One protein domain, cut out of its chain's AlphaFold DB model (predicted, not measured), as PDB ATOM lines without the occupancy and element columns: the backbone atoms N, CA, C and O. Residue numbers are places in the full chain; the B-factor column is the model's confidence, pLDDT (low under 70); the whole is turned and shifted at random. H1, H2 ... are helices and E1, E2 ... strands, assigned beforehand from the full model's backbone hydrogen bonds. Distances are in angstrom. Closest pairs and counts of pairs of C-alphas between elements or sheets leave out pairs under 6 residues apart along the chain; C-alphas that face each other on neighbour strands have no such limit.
ATOM      1  N   ILE A  48     146.938 431.882 184.770       81.56
ATOM      2  CA  ILE A  48     145.695 431.295 185.285       81.56
ATOM      3  C   ILE A  48     144.498 431.881 184.533       81.56
ATOM      4  O   ILE A  48     144.434 433.084 184.280       81.56
ATOM      5  N   ASP A  49     143.542 431.019 184.196       84.56
ATOM      6  CA  ASP A  49     142.262 431.430 183.633       84.56
ATOM      7  C   ASP A  49     141.297 431.862 184.750       84.56
ATOM      8  O   ASP A  49     140.837 431.051 185.557       84.56
ATOM      9  N   TYR A  50     140.994 433.159 184.789       86.00
ATOM     10  CA  TYR A  50     140.072 433.769 185.753       86.00
ATOM     11  C   TYR A  50     138.649 433.922 185.224       86.00
ATOM     12  O   TYR A  50     137.844 434.621 185.844       86.00
ATOM     13  N   THR A  51     138.335 433.322 184.079       89.00
ATOM     14  CA  THR A  51     137.035 433.479 183.437       89.00
ATOM     15  C   THR A  51     136.053 432.378 183.836       89.00
ATOM     16  O   THR A  51     136.407 431.221 184.101       89.00
ATOM     17  N   ILE A  52     134.781 432.750 183.906       92.94
ATOM     18  CA  ILE A  52     133.667 431.823 184.055       92.94
ATOM     19  C   ILE A  52     132.483 432.295 183.220       92.94
ATOM     20  O   ILE A  52     132.189 433.487 183.165       92.94
ATOM     21  N   ASN A  53     131.791 431.352 182.589       93.25
ATOM     22  CA  ASN A  53     130.581 431.658 181.844       93.25
ATOM     23  C   ASN A  53     129.478 432.111 182.815       93.25
ATOM     24  O   ASN A  53     129.290 431.531 183.885       93.25
ATOM     25  N   GLU A  54     128.742 433.157 182.457       94.12
ATOM     26  CA  GLU A  54     127.648 433.670 183.274       94.12
ATOM     27  C   GLU A  54     126.472 432.682 183.427       94.12
ATOM     28  O   GLU A  54     125.733 432.746 184.416       94.12
ATOM     29  N   ASP A  55     126.306 431.749 182.488       94.94
ATOM     30  CA  ASP A  55     125.288 430.701 182.545       94.94
ATOM     31  C   ASP A  55     125.711 429.464 183.348       94.94
ATOM     32  O   ASP A  55     124.844 428.646 183.675       94.94
ATOM     33  N   SER A  56     126.995 429.343 183.712       95.88
ATOM     34  CA  SER A  56     127.481 428.270 184.587       95.88
ATOM     35  C   SER A  56     126.841 428.356 185.979       95.88
ATOM     36  O   SER A  56     126.526 429.452 186.469       95.88
ATOM     37  N   PRO A  57     126.657 427.212 186.659       97.50
ATOM     38  CA  PRO A  57     126.205 427.200 188.040       97.50
ATOM     39  C   PRO A  57     127.277 427.795 188.961       97.50
ATOM     40  O   PRO A  57     128.482 427.664 188.740       97.50
ATOM     41  N   VAL A  58     126.840 428.437 190.045       97.56
ATOM     42  CA  VAL A  58     127.741 429.122 190.990       97.56
ATOM     43  C   VAL A  58     128.737 428.164 191.645       97.56
ATOM     44  O   VAL A  58     129.840 428.576 191.996       97.56
ATOM     45  N   ILE A  59     128.381 426.887 191.788       97.25
ATOM     46  CA  ILE A  59     129.268 425.866 192.348       97.25
ATOM     47  C   ILE A  59     130.607 425.761 191.597       97.25
ATOM     48  O   ILE A  59     131.650 425.750 192.245       97.25
ATOM     49  N   GLU A  60     130.602 425.818 190.262       96.88
ATOM     50  CA  GLU A  60     131.827 425.793 189.444       96.88
ATOM     51  C   GLU A  60     132.702 427.022 189.720       96.88
ATOM     52  O   GLU A  60     133.932 426.948 189.773       96.88
ATOM     53  N   ALA A  61     132.063 428.170 189.952       95.88
ATOM     54  CA  ALA A  61     132.751 429.401 190.303       95.88
ATOM     55  C   ALA A  61     133.463 429.280 191.652       95.88
ATOM     56  O   ALA A  61     134.613 429.688 191.796       95.88
ATOM     57  N   VAL A  62     132.790 428.692 192.643       95.31
ATOM     58  CA  VAL A  62     133.342 428.475 193.987       95.31
ATOM     59  C   VAL A  62     134.509 427.495 193.948       95.31
ATOM     60  O   VAL A  62     135.525 427.734 194.603       95.31
ATOM     61  N   GLU A  63     134.405 426.433 193.151       95.81
ATOM     62  CA  GLU A  63     135.498 425.485 192.934       95.81
ATOM     63  C   GLU A  63     136.720 426.175 192.320       95.81
ATOM     64  O   GLU A  63     137.823 426.014 192.842       95.81
ATOM     65  N   LYS A  64     136.535 427.023 191.298       94.81
ATOM     66  CA  LYS A  64     137.624 427.825 190.713       94.81
ATOM     67  C   LYS A  64     138.229 428.822 191.710       94.81
ATOM     68  O   LYS A  64     139.453 428.904 191.822       94.81
ATOM     69  N   LEU A  65     137.403 429.550 192.471       91.75
ATOM     70  CA  LEU A  65     137.863 430.473 193.523       91.75
ATOM     71  C   LEU A  65     138.742 429.741 194.555       91.75
ATOM     72  O   LEU A  65     139.798 430.241 194.952       91.75
ATOM     73  N   ALA A  66     138.325 428.537 194.961       92.25
ATOM     74  CA  ALA A  66     139.053 427.706 195.914       92.25
ATOM     75  C   ALA A  66     140.337 427.109 195.314       92.25
ATOM     76  O   ALA A  66     141.380 427.160 195.968       92.25
ATOM     77  N   ALA A  67     140.274 426.593 194.083       92.44
ATOM     78  CA  ALA A  67     141.394 425.962 193.390       92.44
ATOM     79  C   ALA A  67     142.548 426.943 193.148       92.44
ATOM     80  O   ALA A  67     143.706 426.605 193.387       92.44
ATOM     81  N   TYR A  68     142.235 428.175 192.738       87.75
ATOM     82  CA  TYR A  68     143.244 429.191 192.431       87.75
ATOM     83  C   TYR A  68     143.546 430.138 193.592       87.75
ATOM     84  O   TYR A  68     144.390 431.022 193.448       87.75
ATOM     85  N   ASN A  69     142.889 429.961 194.746       88.31
ATOM     86  CA  ASN A  69     143.024 430.854 195.897       88.31
ATOM     87  C   ASN A  69     142.825 432.334 195.497       88.31
ATOM     88  O   ASN A  69     143.624 433.206 195.841       88.31
ATOM     89  N   VAL A  70     141.757 432.613 194.746       87.62
ATOM     90  CA  VAL A  70     141.430 433.961 194.265       87.62
ATOM     91  C   VAL A  70     140.119 434.461 194.848       87.62
ATOM     92  O   VAL A  70     139.229 433.681 195.171       87.62
ATOM     93  N   GLY A  71     140.022 435.780 195.032       88.12
ATOM     94  CA  GLY A  71     138.869 436.419 195.674       88.12
ATOM     95  C   GLY A  71     137.766 436.860 194.711       88.12
ATOM     96  O   GLY A  71     136.698 437.262 195.168       88.12
ATOM     97  N   ALA A  72     138.008 436.823 193.400       90.19
ATOM     98  CA  ALA A  72     136.990 437.063 192.384       90.19
ATOM     99  C   ALA A  72     137.295 436.288 191.099       90.19
ATOM    100  O   ALA A  72     138.391 435.755 190.947       90.19
ATOM    101  N   LEU A  73     136.308 436.237 190.208       91.00
ATOM    102  CA  LEU A  73     136.365 435.725 188.845       91.00
ATOM    103  C   LEU A  73     135.671 436.715 187.909       91.00
ATOM    104  O   LEU A  73     134.743 437.429 188.298       91.00
ATOM    105  N   VAL A  74     136.121 436.735 186.665       90.94
ATOM    106  CA  VAL A  74     135.528 437.515 185.581       90.94
ATOM    107  C   VAL A  74     134.401 436.697 184.979       90.94
ATOM    108  O   VAL A  74     134.614 435.532 184.643       90.94
ATOM    109  N   THR A  75     133.223 437.287 184.817       91.00
ATOM    110  CA  THR A  75     132.116 436.606 184.148       91.00
ATOM    111  C   THR A  75     132.061 437.010 182.682       91.00
ATOM    112  O   THR A  75     132.235 438.182 182.329       91.00
ATOM    113  N   THR A  76     131.847 436.020 181.828       90.50
ATOM    114  CA  THR A  76     131.860 436.153 180.372       90.50
ATOM    115  C   THR A  76     130.493 435.780 179.809       90.50
ATOM    116  O   THR A  76     129.746 435.027 180.441       90.50
ATOM    117  N   ASP A  77     130.136 436.346 178.657       88.62
ATOM    118  CA  ASP A  77     128.911 435.964 177.952       88.62
ATOM    119  C   ASP A  77     129.048 434.583 177.274       88.62
ATOM    120  O   ASP A  77     130.102 433.935 177.297       88.62
ATOM    121  N   VAL A  78     127.963 434.134 176.639       78.94
ATOM    122  CA  VAL A  78     127.863 432.838 175.948       78.94
ATOM    123  C   VAL A  78     128.879 432.688 174.803       78.94
ATOM    124  O   VAL A  78     129.219 431.563 174.438       78.94
ATOM    125  N   GLN A  79     129.428 433.782 174.258       68.81
ATOM    126  CA  GLN A  79     130.484 433.696 173.243       68.81
ATOM    127  C   GLN A  79     131.822 433.247 173.843       68.81
ATOM    128  O   GLN A  79     132.736 432.881 173.103       68.81
ATOM    129  N   GLY A  80     131.933 433.226 175.177       59.06
ATOM    130  CA  GLY A  80     132.916 432.443 175.924       59.06
ATOM    131  C   GLY A  80     134.368 432.865 175.722       59.06
ATOM    132  O   GLY A  80     135.270 432.217 176.245       59.06
ATOM    133  N   LYS A  81     134.617 433.943 174.974       54.44
ATOM    134  CA  LYS A  81     135.960 434.349 174.578       54.44
ATOM    135  C   LYS A  81     136.213 435.789 174.955       54.44
ATOM    136  O   LYS A  81     136.192 436.706 174.137       54.44
ATOM    137  N   CYS A  82     136.531 435.983 176.222       54.88
ATOM    138  CA  CYS A  82     137.139 437.227 176.632       54.88
ATOM    139  C   CYS A  82     138.641 437.105 176.381       54.88
ATOM    140  O   CYS A  82     139.361 436.419 177.103       54.88
ATOM    141  N   HIS A  83     139.120 437.759 175.321       44.88
ATOM    142  CA  HIS A  83     140.546 437.958 175.064       44.88
ATOM    143  C   HIS A  83     141.118 438.957 176.077       44.88
ATOM    144  O   HIS A  83     141.647 439.992 175.684       44.88
ATOM    145  N   CYS A  84     140.946 438.701 177.377       51.22
ATOM    146  CA  CYS A  84     141.402 439.601 178.416       51.22
ATOM    147  C   CYS A  84     142.264 438.928 179.474       51.22
ATOM    148  O   CYS A  84     141.842 438.009 180.172       51.22
ATOM    149  N   HIS A  85     143.475 439.458 179.638       48.41
ATOM    150  CA  HIS A  85     144.351 439.101 180.745       48.41
ATOM    151  C   HIS A  85     143.872 439.811 182.016       48.41
ATOM    152  O   HIS A  85     144.019 441.023 182.160       48.41
ATOM    153  N   CYS A  86     143.243 439.077 182.928       49.44
ATOM    154  CA  CYS A  86     142.584 439.701 184.069       49.44
ATOM    155  C   CYS A  86     143.400 439.569 185.352       49.44
ATOM    156  O   CYS A  86     143.683 438.458 185.785       49.44
ATOM    157  N   VAL A  87     143.743 440.694 185.982       44.47
ATOM    158  CA  VAL A  87     144.502 440.717 187.242       44.47
ATOM    159  C   VAL A  87     143.577 441.013 188.394       44.47
ATOM    160  O   VAL A  87     143.090 442.133 188.536       44.47
ATOM    161  N   ILE A  88     143.369 440.033 189.260       51.22
ATOM    162  CA  ILE A  88     142.501 440.192 190.424       51.22
ATOM    163  C   ILE A  88     143.396 440.464 191.627       51.22
ATOM    164  O   ILE A  88     143.874 439.534 192.273       51.22
ATOM    165  N   SER A  89     143.663 441.737 191.926       39.94
ATOM    166  CA  SER A  89     144.416 442.073 193.137       39.94
ATOM    167  C   SER A  89     143.459 442.273 194.309       39.94
ATOM    168  O   SER A  89     142.604 443.161 194.296       39.94
ATOM    169  N   VAL A  90     143.592 441.422 195.328       35.91
ATOM    170  CA  VAL A  90     142.771 441.451 196.543       35.91
ATOM    171  C   VAL A  90     143.556 442.136 197.659       35.91
ATOM    172  O   VAL A  90     144.215 441.459 198.445       35.91
ATOM    173  N   ARG A  91     143.478 443.470 197.772       38.16
ATOM    174  CA  ARG A  91     143.779 444.182 199.032       38.16
ATOM    175  C   ARG A  91     142.973 445.468 199.174       38.16
ATOM    176  O   ARG A  91     143.251 446.441 198.492       38.16
ATOM    177  N   ARG A  92     142.048 445.463 200.145       32.75
ATOM    178  CA  ARG A  92     141.229 446.581 200.680       32.75
ATOM    179  C   ARG A  92     140.372 447.395 199.697       32.75
ATOM    180  O   ARG A  92     139.325 447.863 200.116       32.75
ATOM    181  N   ALA A  93     140.713 447.441 198.422       40.16
ATOM    182  CA  ALA A  93     139.838 447.748 197.309       40.16
ATOM    183  C   ALA A  93     139.996 446.582 196.327       40.16
ATOM    184  O   ALA A  93     141.115 446.229 195.951       40.16
ATOM    185  N   PHE A  94     138.899 445.907 195.977       35.34
ATOM    186  CA  PHE A  94     138.926 445.012 194.821       35.34
ATOM    187  C   PHE A  94     139.345 445.881 193.641       35.34
ATOM    188  O   PHE A  94     138.697 446.897 193.438       35.34
ATOM    189  N   ARG A  95     140.448 445.542 192.961       41.72
ATOM    190  CA  ARG A  95     140.940 446.248 191.772       41.72
ATOM    191  C   ARG A  95     141.182 445.219 190.681       41.72
ATOM    192  O   ARG A  95     142.263 444.635 190.590       41.72
ATOM    193  N   LEU A  96     140.145 444.928 189.907       44.56
ATOM    194  CA  LEU A  96     140.223 443.902 188.872       44.56
ATOM    195  C   LEU A  96     140.682 444.497 187.560       44.56
ATOM    196  O   LEU A  96     139.880 445.119 186.880       44.56
ATOM    197  N   HIS A  97     141.919 444.265 187.152       50.22
ATOM    198  CA  HIS A  97     142.337 444.819 185.887       50.22
ATOM    199  C   HIS A  97     141.898 443.941 184.708       50.22
ATOM    200  O   HIS A  97     142.358 442.814 184.641       50.22
ATOM    201  N   LEU A  98     141.038 444.396 183.796       50.41
ATOM    202  CA  LEU A  98     140.514 443.590 182.667       50.41
ATOM    203  C   LEU A  98     141.193 443.949 181.333       50.41
ATOM    204  O   LEU A  98     140.742 444.871 180.677       50.41
ATOM    205  N   LEU A  99     142.263 443.259 180.913       48.84
ATOM    206  CA  LEU A  99     143.010 443.572 179.678       48.84
ATOM    207  C   LEU A  99     142.354 443.095 178.356       48.84
ATOM    208  O   LEU A  99     142.966 442.233 177.735       48.84
ATOM    209  N   GLY A 100     141.186 443.540 177.863       48.84
ATOM    210  CA  GLY A 100     140.778 443.047 176.524       48.84
ATOM    211  C   GLY A 100     139.443 443.430 175.890       48.84
ATOM    212  O   GLY A 100     138.550 443.982 176.518       48.84
ATOM    213  N   THR A 101     139.325 443.085 174.602       48.81
ATOM    214  CA  THR A 101     138.221 443.423 173.680       48.81
ATOM    215  C   THR A 101     137.104 442.367 173.653       48.81
ATOM    216  O   THR A 101     136.621 442.003 172.584       48.81
ATOM    217  N   GLY A 102     136.744 441.811 174.811       62.03
ATOM    218  CA  GLY A 102     135.656 440.833 174.938       62.03
ATOM    219  C   GLY A 102     134.439 441.413 175.653       62.03
ATOM    220  O   GLY A 102     134.579 442.335 176.456       62.03
ATOM    221  N   ASN A 103     133.261 440.839 175.402       75.00
ATOM    222  CA  ASN A 103     132.036 441.174 176.128       75.00
ATOM    223  C   ASN A 103     132.120 440.646 177.565       75.00
ATOM    224  O   ASN A 103     131.807 439.495 177.868       75.00
ATOM    225  N   LEU A 104     132.596 441.505 178.457       85.31
ATOM    226  CA  LEU A 104     132.605 441.271 179.893       85.31
ATOM    227  C   LEU A 104     131.173 441.412 180.406       85.31
ATOM    228  O   LEU A 104     130.594 442.492 180.310       85.31
ATOM    229  N   SER A 105     130.596 440.344 180.955       89.25
ATOM    230  CA  SER A 105     129.234 440.403 181.503       89.25
ATOM    231  C   SER A 105     129.217 440.942 182.934       89.25
ATOM    232  O   SER A 105     128.248 441.576 183.370       89.25
ATOM    233  N   GLY A 106     130.309 440.736 183.673       90.31
ATOM    234  CA  GLY A 106     130.348 441.035 185.093       90.31
ATOM    235  C   GLY A 106     131.577 440.507 185.826       90.31
ATOM    236  O   GLY A 106     132.557 440.049 185.237       90.31
ATOM    237  N   VAL A 107     131.502 440.579 187.154       91.88
ATOM    238  CA  VAL A 107     132.480 440.007 188.083       91.88
ATOM    239  C   VAL A 107     131.770 439.325 189.225       91.88
ATOM    240  O   VAL A 107     130.807 439.849 189.787       91.88
ATOM    241  N   LEU A 108     132.286 438.161 189.594       94.00
ATOM    242  CA  LEU A 108     131.833 437.408 190.742       94.00
ATOM    243  C   LEU A 108     132.907 437.429 191.825       94.00
ATOM    244  O   LEU A 108     133.996 436.908 191.612       94.00
ATOM    245  N   SER A 109     132.602 437.992 192.991       92.62
ATOM    246  CA  SER A 109     133.512 437.981 194.141       92.62
ATOM    247  C   SER A 109     133.124 436.940 195.197       92.62
ATOM    248  O   SER A 109     131.971 436.522 195.295       92.62
ATOM    249  N   GLU A 110     134.075 436.562 196.056       91.38
ATOM    250  CA  GLU A 110     133.821 435.741 197.253       91.38
ATOM    251  C   GLU A 110     132.720 436.361 198.130       91.38
ATOM    252  O   GLU A 110     131.854 435.665 198.661       91.38
ATOM    253  N   ARG A 111     132.708 437.698 198.220       89.62
ATOM    254  CA  ARG A 111     131.683 438.453 198.942       89.62
ATOM    255  C   ARG A 111     130.298 438.215 198.347       89.62
ATOM    256  O   ARG A 111     129.379 437.965 199.118       89.62
ATOM    257  N   ASP A 112     130.156 438.279 197.022       93.06
ATOM    258  CA  ASP A 112     128.873 438.038 196.348       93.06
ATOM    259  C   ASP A 112     128.334 436.642 196.662       93.06
ATOM    260  O   ASP A 112     127.150 436.493 196.957       93.06
ATOM    261  N   TYR A 113     129.204 435.628 196.670       95.12
ATOM    262  CA  TYR A 113     128.813 434.278 197.059       95.12
ATOM    263  C   TYR A 113     128.298 434.229 198.502       95.12
ATOM    264  O   TYR A 113     127.214 433.708 198.768       95.12
ATOM    265  N   VAL A 114     129.037 434.802 199.452       94.00
ATOM    266  CA  VAL A 114     128.633 434.758 200.861       94.00
ATOM    267  C   VAL A 114     127.330 435.516 201.085       94.00
ATOM    268  O   VAL A 114     126.425 434.987 201.727       94.00
ATOM    269  N   THR A 115     127.195 436.727 200.545       93.94
ATOM    270  CA  THR A 115     126.028 437.571 200.819       93.94
ATOM    271  C   THR A 115     124.776 437.129 200.073       93.94
ATOM    272  O   THR A 115     123.689 437.225 200.636       93.94
ATOM    273  N   LYS A 116     124.904 436.625 198.838       95.12
ATOM    274  CA  LYS A 116     123.753 436.288 197.981       95.12
ATOM    275  C   LYS A 116     123.394 434.801 197.982       95.12
ATOM    276  O   LYS A 116     122.260 434.467 197.653       95.12
ATOM    277  N   ILE A 117     124.322 433.912 198.345       96.38
ATOM    278  CA  ILE A 117     124.069 432.464 198.420       96.38
ATOM    279  C   ILE A 117     124.077 431.992 199.868       96.38
ATOM    280  O   ILE A 117     123.060 431.503 200.350       96.38
ATOM    281  N   ALA A 118     125.197 432.161 200.579       93.12
ATOM    282  CA  ALA A 118     125.365 431.553 201.900       93.12
ATOM    283  C   ALA A 118     124.439 432.163 202.965       93.12
ATOM    284  O   ALA A 118     123.872 431.423 203.763       93.12
ATOM    285  N   LEU A 119     124.265 433.490 202.972       94.12
ATOM    286  CA  LEU A 119     123.372 434.171 203.918       94.12
ATOM    287  C   LEU A 119     121.884 433.984 203.597       94.12
ATOM    288  O   LEU A 119     121.066 434.059 204.508       94.12
ATOM    289  N   LEU A 120     121.539 433.755 202.329       94.94
ATOM    290  CA  LEU A 120     120.155 433.558 201.880       94.94
ATOM    291  C   LEU A 120     119.759 432.077 201.788       94.94
ATOM    292  O   LEU A 120     118.677 431.772 201.299       94.94
ATOM    293  N   GLU A 121     120.640 431.163 202.208       95.56
ATOM    294  CA  GLU A 121     120.446 429.706 202.147       95.56
ATOM    295  C   GLU A 121     120.025 429.177 200.756       95.56
ATOM    296  O   GLU A 121     119.331 428.166 200.644       95.56
ATOM    297  N   ARG A 122     120.466 429.828 199.668       96.50
ATOM    298  CA  ARG A 122     120.183 429.371 198.293       96.50
ATOM    299  C   ARG A 122     121.077 428.185 197.906       96.50
ATOM    300  O   ARG A 122     122.227 428.089 198.331       96.50
ATOM    301  N   SER A 123     120.567 427.298 197.051       96.50
ATOM    302  CA  SER A 123     121.324 426.167 196.494       96.50
ATOM    303  C   SER A 123     122.343 426.652 195.455       96.50
ATOM    304  O   SER A 123     121.972 427.114 194.379       96.50
ATOM    305  N   SER A 124     123.644 426.526 195.737       94.88
ATOM    306  CA  SER A 124     124.722 426.930 194.810       94.88
ATOM    307  C   SER A 124     124.774 426.120 193.507       94.88
ATOM    308  O   SER A 124     125.459 426.523 192.568       94.88
ATOM    309  N   LYS A 125     124.067 424.985 193.451       96.56
ATOM    310  CA  LYS A 125     123.966 424.121 192.267       96.56
ATOM    311  C   LYS A 125     122.928 424.617 191.262       96.56
ATOM    312  O   LYS A 125     123.090 424.394 190.071       96.56
ATOM    313  N   GLU A 126     121.871 425.261 191.746       96.75
ATOM    314  CA  GLU A 126     120.747 425.718 190.919       96.75
ATOM    315  C   GLU A 126     120.920 427.169 190.467       96.75
ATOM    316  O   GLU A 126     120.507 427.532 189.367       96.75
ATOM    317  N   VAL A 127     121.540 428.004 191.308       98.06
ATOM    318  CA  VAL A 127     121.749 429.421 191.001       98.06
ATOM    319  C   VAL A 127     122.849 429.581 189.957       98.06
ATOM    320  O   VAL A 127     123.937 429.016 190.095       98.06
ATOM    321  N   LYS A 128     122.579 430.402 188.937       97.69
ATOM    322  CA  LYS A 128     123.552 430.749 187.896       97.69
ATOM    323  C   LYS A 128     124.427 431.926 188.302       97.69
ATOM    324  O   LYS A 128     123.994 432.830 189.020       97.69
ATOM    325  N   VAL A 129     125.651 431.961 187.779       96.75
ATOM    326  CA  VAL A 129     126.612 433.043 188.042       96.75
ATOM    327  C   VAL A 129     126.026 434.415 187.685       96.75
ATOM    328  O   VAL A 129     126.158 435.352 188.474       96.75
ATOM    329  N   LYS A 130     125.293 434.526 186.572       95.81
ATOM    330  CA  LYS A 130     124.679 435.778 186.105       95.81
ATOM    331  C   LYS A 130     123.691 436.419 187.076       95.81
ATOM    332  O   LYS A 130     123.449 437.620 186.953       95.81
ATOM    333  N   GLU A 131     123.100 435.648 187.986       96.00
ATOM    334  CA  GLU A 131     122.136 436.152 188.974       96.00
ATOM    335  C   GLU A 131     122.826 436.847 190.145       96.00
ATOM    336  O   GLU A 131     122.257 437.751 190.756       96.00
ATOM    337  N   ILE A 132     124.046 436.421 190.474       95.94
ATOM    338  CA  ILE A 132     124.768 436.918 191.646       95.94
ATOM    339  C   ILE A 132     125.976 437.787 191.291       95.94
ATOM    340  O   ILE A 132     126.422 438.562 192.136       95.94
ATOM    341  N   SER A 133     126.477 437.716 190.058       93.25
ATOM    342  CA  SER A 133     127.575 438.546 189.560       93.25
ATOM    343  C   SER A 133     127.223 440.035 189.569       93.25
ATOM    344  O   SER A 133     126.104 440.420 189.220       93.25
ATOM    345  N   THR A 134     128.197 440.885 189.880       90.62
ATOM    346  CA  THR A 134     128.095 442.331 189.661       90.62
ATOM    347  C   THR A 134     128.204 442.620 188.164       90.62
ATOM    348  O   THR A 134     129.206 442.270 187.548       90.62
ATOM    349  N   LYS A 135     127.171 443.229 187.574       89.62
ATOM    350  CA  LYS A 135     127.068 443.476 186.125       89.62
ATOM    351  C   LYS A 135     128.027 444.555 185.629       89.62
ATOM    352  O   LYS A 135     128.269 445.520 186.350       89.62
ATOM    353  N   ALA A 136     128.452 444.428 184.368       83.88
ATOM    354  CA  ALA A 136     129.332 445.353 183.637       83.88
ATOM    355  C   ALA A 136     129.001 446.840 183.804       83.88
ATOM    356  O   ALA A 136     129.904 447.642 184.006       83.88
ATOM    357  N   ALA A 137     127.716 447.200 183.805       81.31
ATOM    358  CA  ALA A 137     127.273 448.587 183.954       81.31
ATOM    359  C   ALA A 137     127.703 449.248 185.279       81.31
ATOM    360  O   ALA A 137     127.842 450.465 185.343       81.31
ATOM    361  N   ASN A 138     127.930 448.453 186.327       80.94
ATOM    362  CA  ASN A 138     128.324 448.934 187.654       80.94
ATOM    363  C   ASN A 138     129.828 448.802 187.905       80.94
ATOM    364  O   ASN A 138     130.295 449.005 189.027       80.94
ATOM    365  N   LEU A 139     130.580 448.401 186.885       79.69
ATOM    366  CA  LEU A 139     132.005 448.192 186.996       79.69
ATOM    367  C   LEU A 139     132.710 449.474 186.590       79.69
ATOM    368  O   LEU A 139     132.591 449.944 185.463       79.69
ATOM    369  N   VAL A 140     133.492 450.023 187.508       75.38
ATOM    370  CA  VAL A 140     134.525 450.977 187.108       75.38
ATOM    371  C   VAL A 140     135.600 450.190 186.377       75.38
ATOM    372  O   VAL A 140     135.817 449.037 186.718       75.38
ATOM    373  N   THR A 141     136.240 450.772 185.372       71.62
ATOM    374  CA  THR A 141     137.375 450.196 184.646       71.62
ATOM    375  C   THR A 141     138.420 451.284 184.409       71.62
ATOM    376  O   THR A 141     138.072 452.458 184.395       71.62
ATOM    377  N   ALA A 142     139.684 450.926 184.221       70.94
ATOM    378  CA  ALA A 142     140.794 451.856 184.125       70.94
ATOM    379  C   ALA A 142     141.943 451.190 183.361       70.94
ATOM    380  O   ALA A 142     142.192 449.993 183.480       70.94
ATOM    381  N   SER A 143     142.588 451.982 182.523       69.06
ATOM    382  CA  SER A 143     143.435 451.521 181.426       69.06
ATOM    383  C   SER A 143     144.811 451.000 181.898       69.06
ATOM    384  O   SER A 143     145.211 451.233 183.040       69.06
ATOM    385  N   PRO A 144     145.586 450.282 181.050       70.44
ATOM    386  CA  PRO A 144     146.920 449.804 181.431       70.44
ATOM    387  C   PRO A 144     147.948 450.914 181.556       70.44
ATOM    388  O   PRO A 144     148.965 450.727 182.232       70.44
ATOM    389  N   GLU A 145     147.716 452.007 180.835       72.56
ATOM    390  CA  GLU A 145     148.593 453.166 180.794       72.56
ATOM    391  C   GLU A 145     148.376 454.086 181.999       72.56
ATOM    392  O   GLU A 145     149.243 454.908 182.294       72.56
ATOM    393  N   GLU A 146     147.266 453.926 182.731       69.38
ATOM    394  CA  GLU A 146     147.017 454.681 183.952       69.38
ATOM    395  C   GLU A 146     148.084 454.391 185.010       69.38
ATOM    396  O   GLU A 146     148.448 453.245 185.310       69.38
ATOM    397  N   THR A 147     148.609 455.473 185.581       71.06
ATOM    398  CA  THR A 147     149.608 455.399 186.638       71.06
ATOM    399  C   THR A 147     148.971 454.888 187.925       71.06
ATOM    400  O   THR A 147     147.786 455.098 188.209       71.06
ATOM    401  N   THR A 148     149.773 454.230 188.757       63.22
ATOM    402  CA  THR A 148     149.347 453.752 190.078       63.22
ATOM    403  C   THR A 148     148.873 454.862 191.016       63.22
ATOM    404  O   THR A 148     148.225 454.562 192.008       63.22
ATOM    405  N   ASP A 149     149.120 456.137 190.713       60.31
ATOM    406  CA  ASP A 149     148.684 457.256 191.558       60.31
ATOM    407  C   ASP A 149     147.179 457.549 191.452       60.31
ATOM    408  O   ASP A 149     146.573 458.077 192.389       60.31
ATOM    409  N   LEU A 150     146.531 457.138 190.354       55.34
ATOM    410  CA  LEU A 150     145.073 457.234 190.204       55.34
ATOM    411  C   LEU A 150     144.313 456.300 191.159       55.34
ATOM    412  O   LEU A 150     143.136 456.538 191.443       55.34
ATOM    413  N   ASP A 151     144.994 455.301 191.726       54.72
ATOM    414  CA  ASP A 151     144.442 454.330 192.681       54.72
ATOM    415  C   ASP A 151     143.809 455.024 193.902       54.72
ATOM    416  O   ASP A 151     142.765 454.615 194.414       54.72
ATOM    417  N   ARG A 152     144.365 456.174 194.308       55.44
ATOM    418  CA  ARG A 152     143.855 456.954 195.441       55.44
ATOM    419  C   ARG A 152     142.539 457.675 195.137       55.44
ATOM    420  O   ARG A 152     141.733 457.854 196.044       55.44
ATOM    421  N   ARG A 153     142.295 458.080 193.882       52.62
ATOM    422  CA  ARG A 153     141.060 458.788 193.484       52.62
ATOM    423  C   ARG A 153     139.881 457.837 193.310       52.62
ATOM    424  O   ARG A 153     138.767 458.181 193.694       52.62
ATOM    425  N   TYR A 154     140.118 456.641 192.776       53.84
ATOM    426  CA  TYR A 154     139.057 455.652 192.594       53.84
ATOM    427  C   TYR A 154     138.657 454.964 193.902       53.84
ATOM    428  O   TYR A 154     137.474 454.701 194.109       53.84
ATOM    429  N   SER A 155     139.605 454.773 194.829       52.28
ATOM    430  CA  SER A 155     139.310 454.234 196.162       52.28
ATOM    431  C   SER A 155     138.393 455.136 197.006       52.28
ATOM    432  O   SER A 155     137.853 454.656 197.997       52.28
ATOM    433  N   LEU A 156     138.227 456.415 196.639       48.75
ATOM    434  CA  LEU A 156     137.383 457.391 197.346       48.75
ATOM    435  C   LEU A 156     135.998 457.596 196.711       48.75
ATOM    436  O   LEU A 156     135.127 458.165 197.355       48.75
ATOM    437  N   ARG A 157     135.792 457.179 195.454       44.97
ATOM    438  CA  ARG A 157     134.501 457.315 194.747       44.97
ATOM    439  C   ARG A 157     133.650 456.050 194.782       44.97
ATOM    440  O   ARG A 157     132.459 456.108 194.498       44.97
ATOM    441  N   ALA A 158     134.266 454.916 195.078       49.53
ATOM    442  CA  ALA A 158     133.593 453.634 195.102       49.53
ATOM    443  C   ALA A 158     132.952 453.394 196.480       49.53
ATOM    444  O   ALA A 158     133.451 452.603 197.275       49.53
ATOM    445  N   ASP A 159     131.814 454.042 196.746       43.75
ATOM    446  CA  ASP A 159     130.861 453.549 197.760       43.75
ATOM    447  C   ASP A 159     130.341 452.146 197.365       43.75
ATOM    448  O   ASP A 159     129.918 451.331 198.189       43.75
ATOM    449  N   SER A 160     130.441 451.825 196.071       40.72
ATOM    450  CA  SER A 160     130.293 450.497 195.496       40.72
ATOM    451  C   SER A 160     131.558 449.657 195.720       40.72
ATOM    452  O   SER A 160     132.598 449.825 195.101       40.72
ATOM    453  N   ASN A 161     131.425 448.681 196.608       44.53
ATOM    454  CA  ASN A 161     132.414 447.723 197.118       44.53
ATOM    455  C   ASN A 161     133.269 446.894 196.112       44.53
ATOM    456  O   ASN A 161     133.948 445.949 196.541       44.53
ATOM    457  N   VAL A 162     133.241 447.192 194.810       41.66
ATOM    458  CA  VAL A 162     133.976 446.501 193.740       41.66
ATOM    459  C   VAL A 162     134.432 447.530 192.696       41.66
ATOM    460  O   VAL A 162     133.618 448.048 191.938       41.66
ATOM    461  N   LEU A 163     135.736 447.807 192.633       37.19
ATOM    462  CA  LEU A 163     136.347 448.637 191.595       37.19
ATOM    463  C   LEU A 163     137.049 447.710 190.586       37.19
ATOM    464  O   LEU A 163     137.861 446.863 190.951       37.19
ATOM    465  N   LEU A 164     136.745 447.815 189.299       40.75
ATOM    466  CA  LEU A 164     137.533 447.128 188.271       40.75
ATOM    467  C   LEU A 164     138.377 448.160 187.522       40.75
ATOM    468  O   LEU A 164     138.246 449.368 187.697       40.75
ATOM    469  N   VAL A 165     139.326 447.682 186.740       34.78
ATOM    470  CA  VAL A 165     140.372 448.442 186.068       34.78
ATOM    471  C   VAL A 165     140.672 447.810 184.693       34.78
ATOM    472  O   VAL A 165     141.726 447.251 184.446       34.78
ATOM    473  N   ALA A 166     139.718 447.804 183.760       33.72
ATOM    474  CA  ALA A 166     139.955 447.264 182.414       33.72
ATOM    475  C   ALA A 166     141.105 447.926 181.654       33.72
ATOM    476  O   ALA A 166     141.028 449.077 181.246       33.72
ATOM    477  N   MET A 167     142.139 447.153 181.384       28.95
ATOM    478  CA  MET A 167     143.235 447.562 180.543       28.95
ATOM    479  C   MET A 167     142.949 447.099 179.069       28.95
ATOM    480  O   MET A 167     142.059 446.305 178.802       28.95
ATOM    481  N   SER A 168     143.715 447.490 178.051       28.52
ATOM    482  CA  SER A 168     143.777 446.758 176.766       28.52
ATOM    483  C   SER A 168     145.215 446.804 176.243       28.52
ATOM    484  O   SER A 168     145.804 447.878 176.211       28.52
ATOM    485  N   LEU A 169     145.838 445.663 175.916       28.97
ATOM    486  CA  LEU A 169     147.233 445.638 175.452       28.97
ATOM    487  C   LEU A 169     147.278 445.702 173.922       28.97
ATOM    488  O   LEU A 169     146.796 444.796 173.245       28.97
ATOM    489  N   ARG A 170     147.977 446.706 173.383       26.28
ATOM    490  CA  ARG A 170     148.665 446.582 172.086       26.28
ATOM    491  C   ARG A 170     150.101 446.080 172.312       26.28
ATOM    492  O   ARG A 170     150.655 446.299 173.393       26.28
ATOM    493  N   PRO A 171     150.726 445.394 171.337       29.33
ATOM    494  CA  PRO A 171     152.069 444.852 171.513       29.33
ATOM    495  C   PRO A 171     153.118 445.974 171.563       29.33
ATOM    496  O   PRO A 171     153.291 446.709 170.596       29.33
TER     497      PRO A 171
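Overview. This is residues 48 to 171 of the 253 residues of an uncharacterized protein of Thalassiosira oceanica (UniProt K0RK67). Look for a small sandwich: a three-strand sheet, E1 E2 E5, partly face to face with the long hairpin of E3 and E4. H1 and H3 pack on the three-strand sheet, while H4 lies far out between two long unnamed stretches. The printed part has 124 residues, ordered E1 H1 E2 E3 E4 E5 H2 H3 H4, class mixed, under half in named elements; the first sheet is mixed, the second antiparallel. It is compact, radius of gyration of the C-alphas 14.1 A, spanning 42 by 31 by 26 A.

Along the chain. Find C-alpha 51 at (137.035, 433.479, 183.437), where E1, residues 51 to 53, begins. E2 is 72 to 76, 13.1 A, and E5 is 104 to 109, 14.7 A. H1, 58 to 68, runs 15.6 A. E3, 84 to 91, and E4, 93 to 100, each run 21.3 A. H2 is 110 to 118, H3 129 to 132, and H4 148 to 154, ending at C-alpha 154 (139.057, 455.652, 192.594).

Arrangement. E1 and E2 are parallel, with N 52 and O 74 2.9 A apart; E2 and E5 are antiparallel, with N 73 and O 108 2.8 A apart. In hairpin E3 and E4, N 97 and O 87 are 2.8 A apart. E1, H1, E2 form a strand-helix-strand unit, parallel strands joined through a helix, its crossover right-handed. H1 is on the sheet over E2, height 9.2 A, giving two layers, helix on sheet. H3 is on it too, 7.9 A high; H2 only grazes it. Every O i to N i+4 pair is within hydrogen-bond range in H1 and H2; H4 has 1 of 3, and 3 of 4 O i to N i+3; H3 is too short.

Size, cuts and confidence. The printed part has no cut; the link H3 to H4 is long. Low pLDDT covers residues 79 to 102, 143, 146 and 148 to 171.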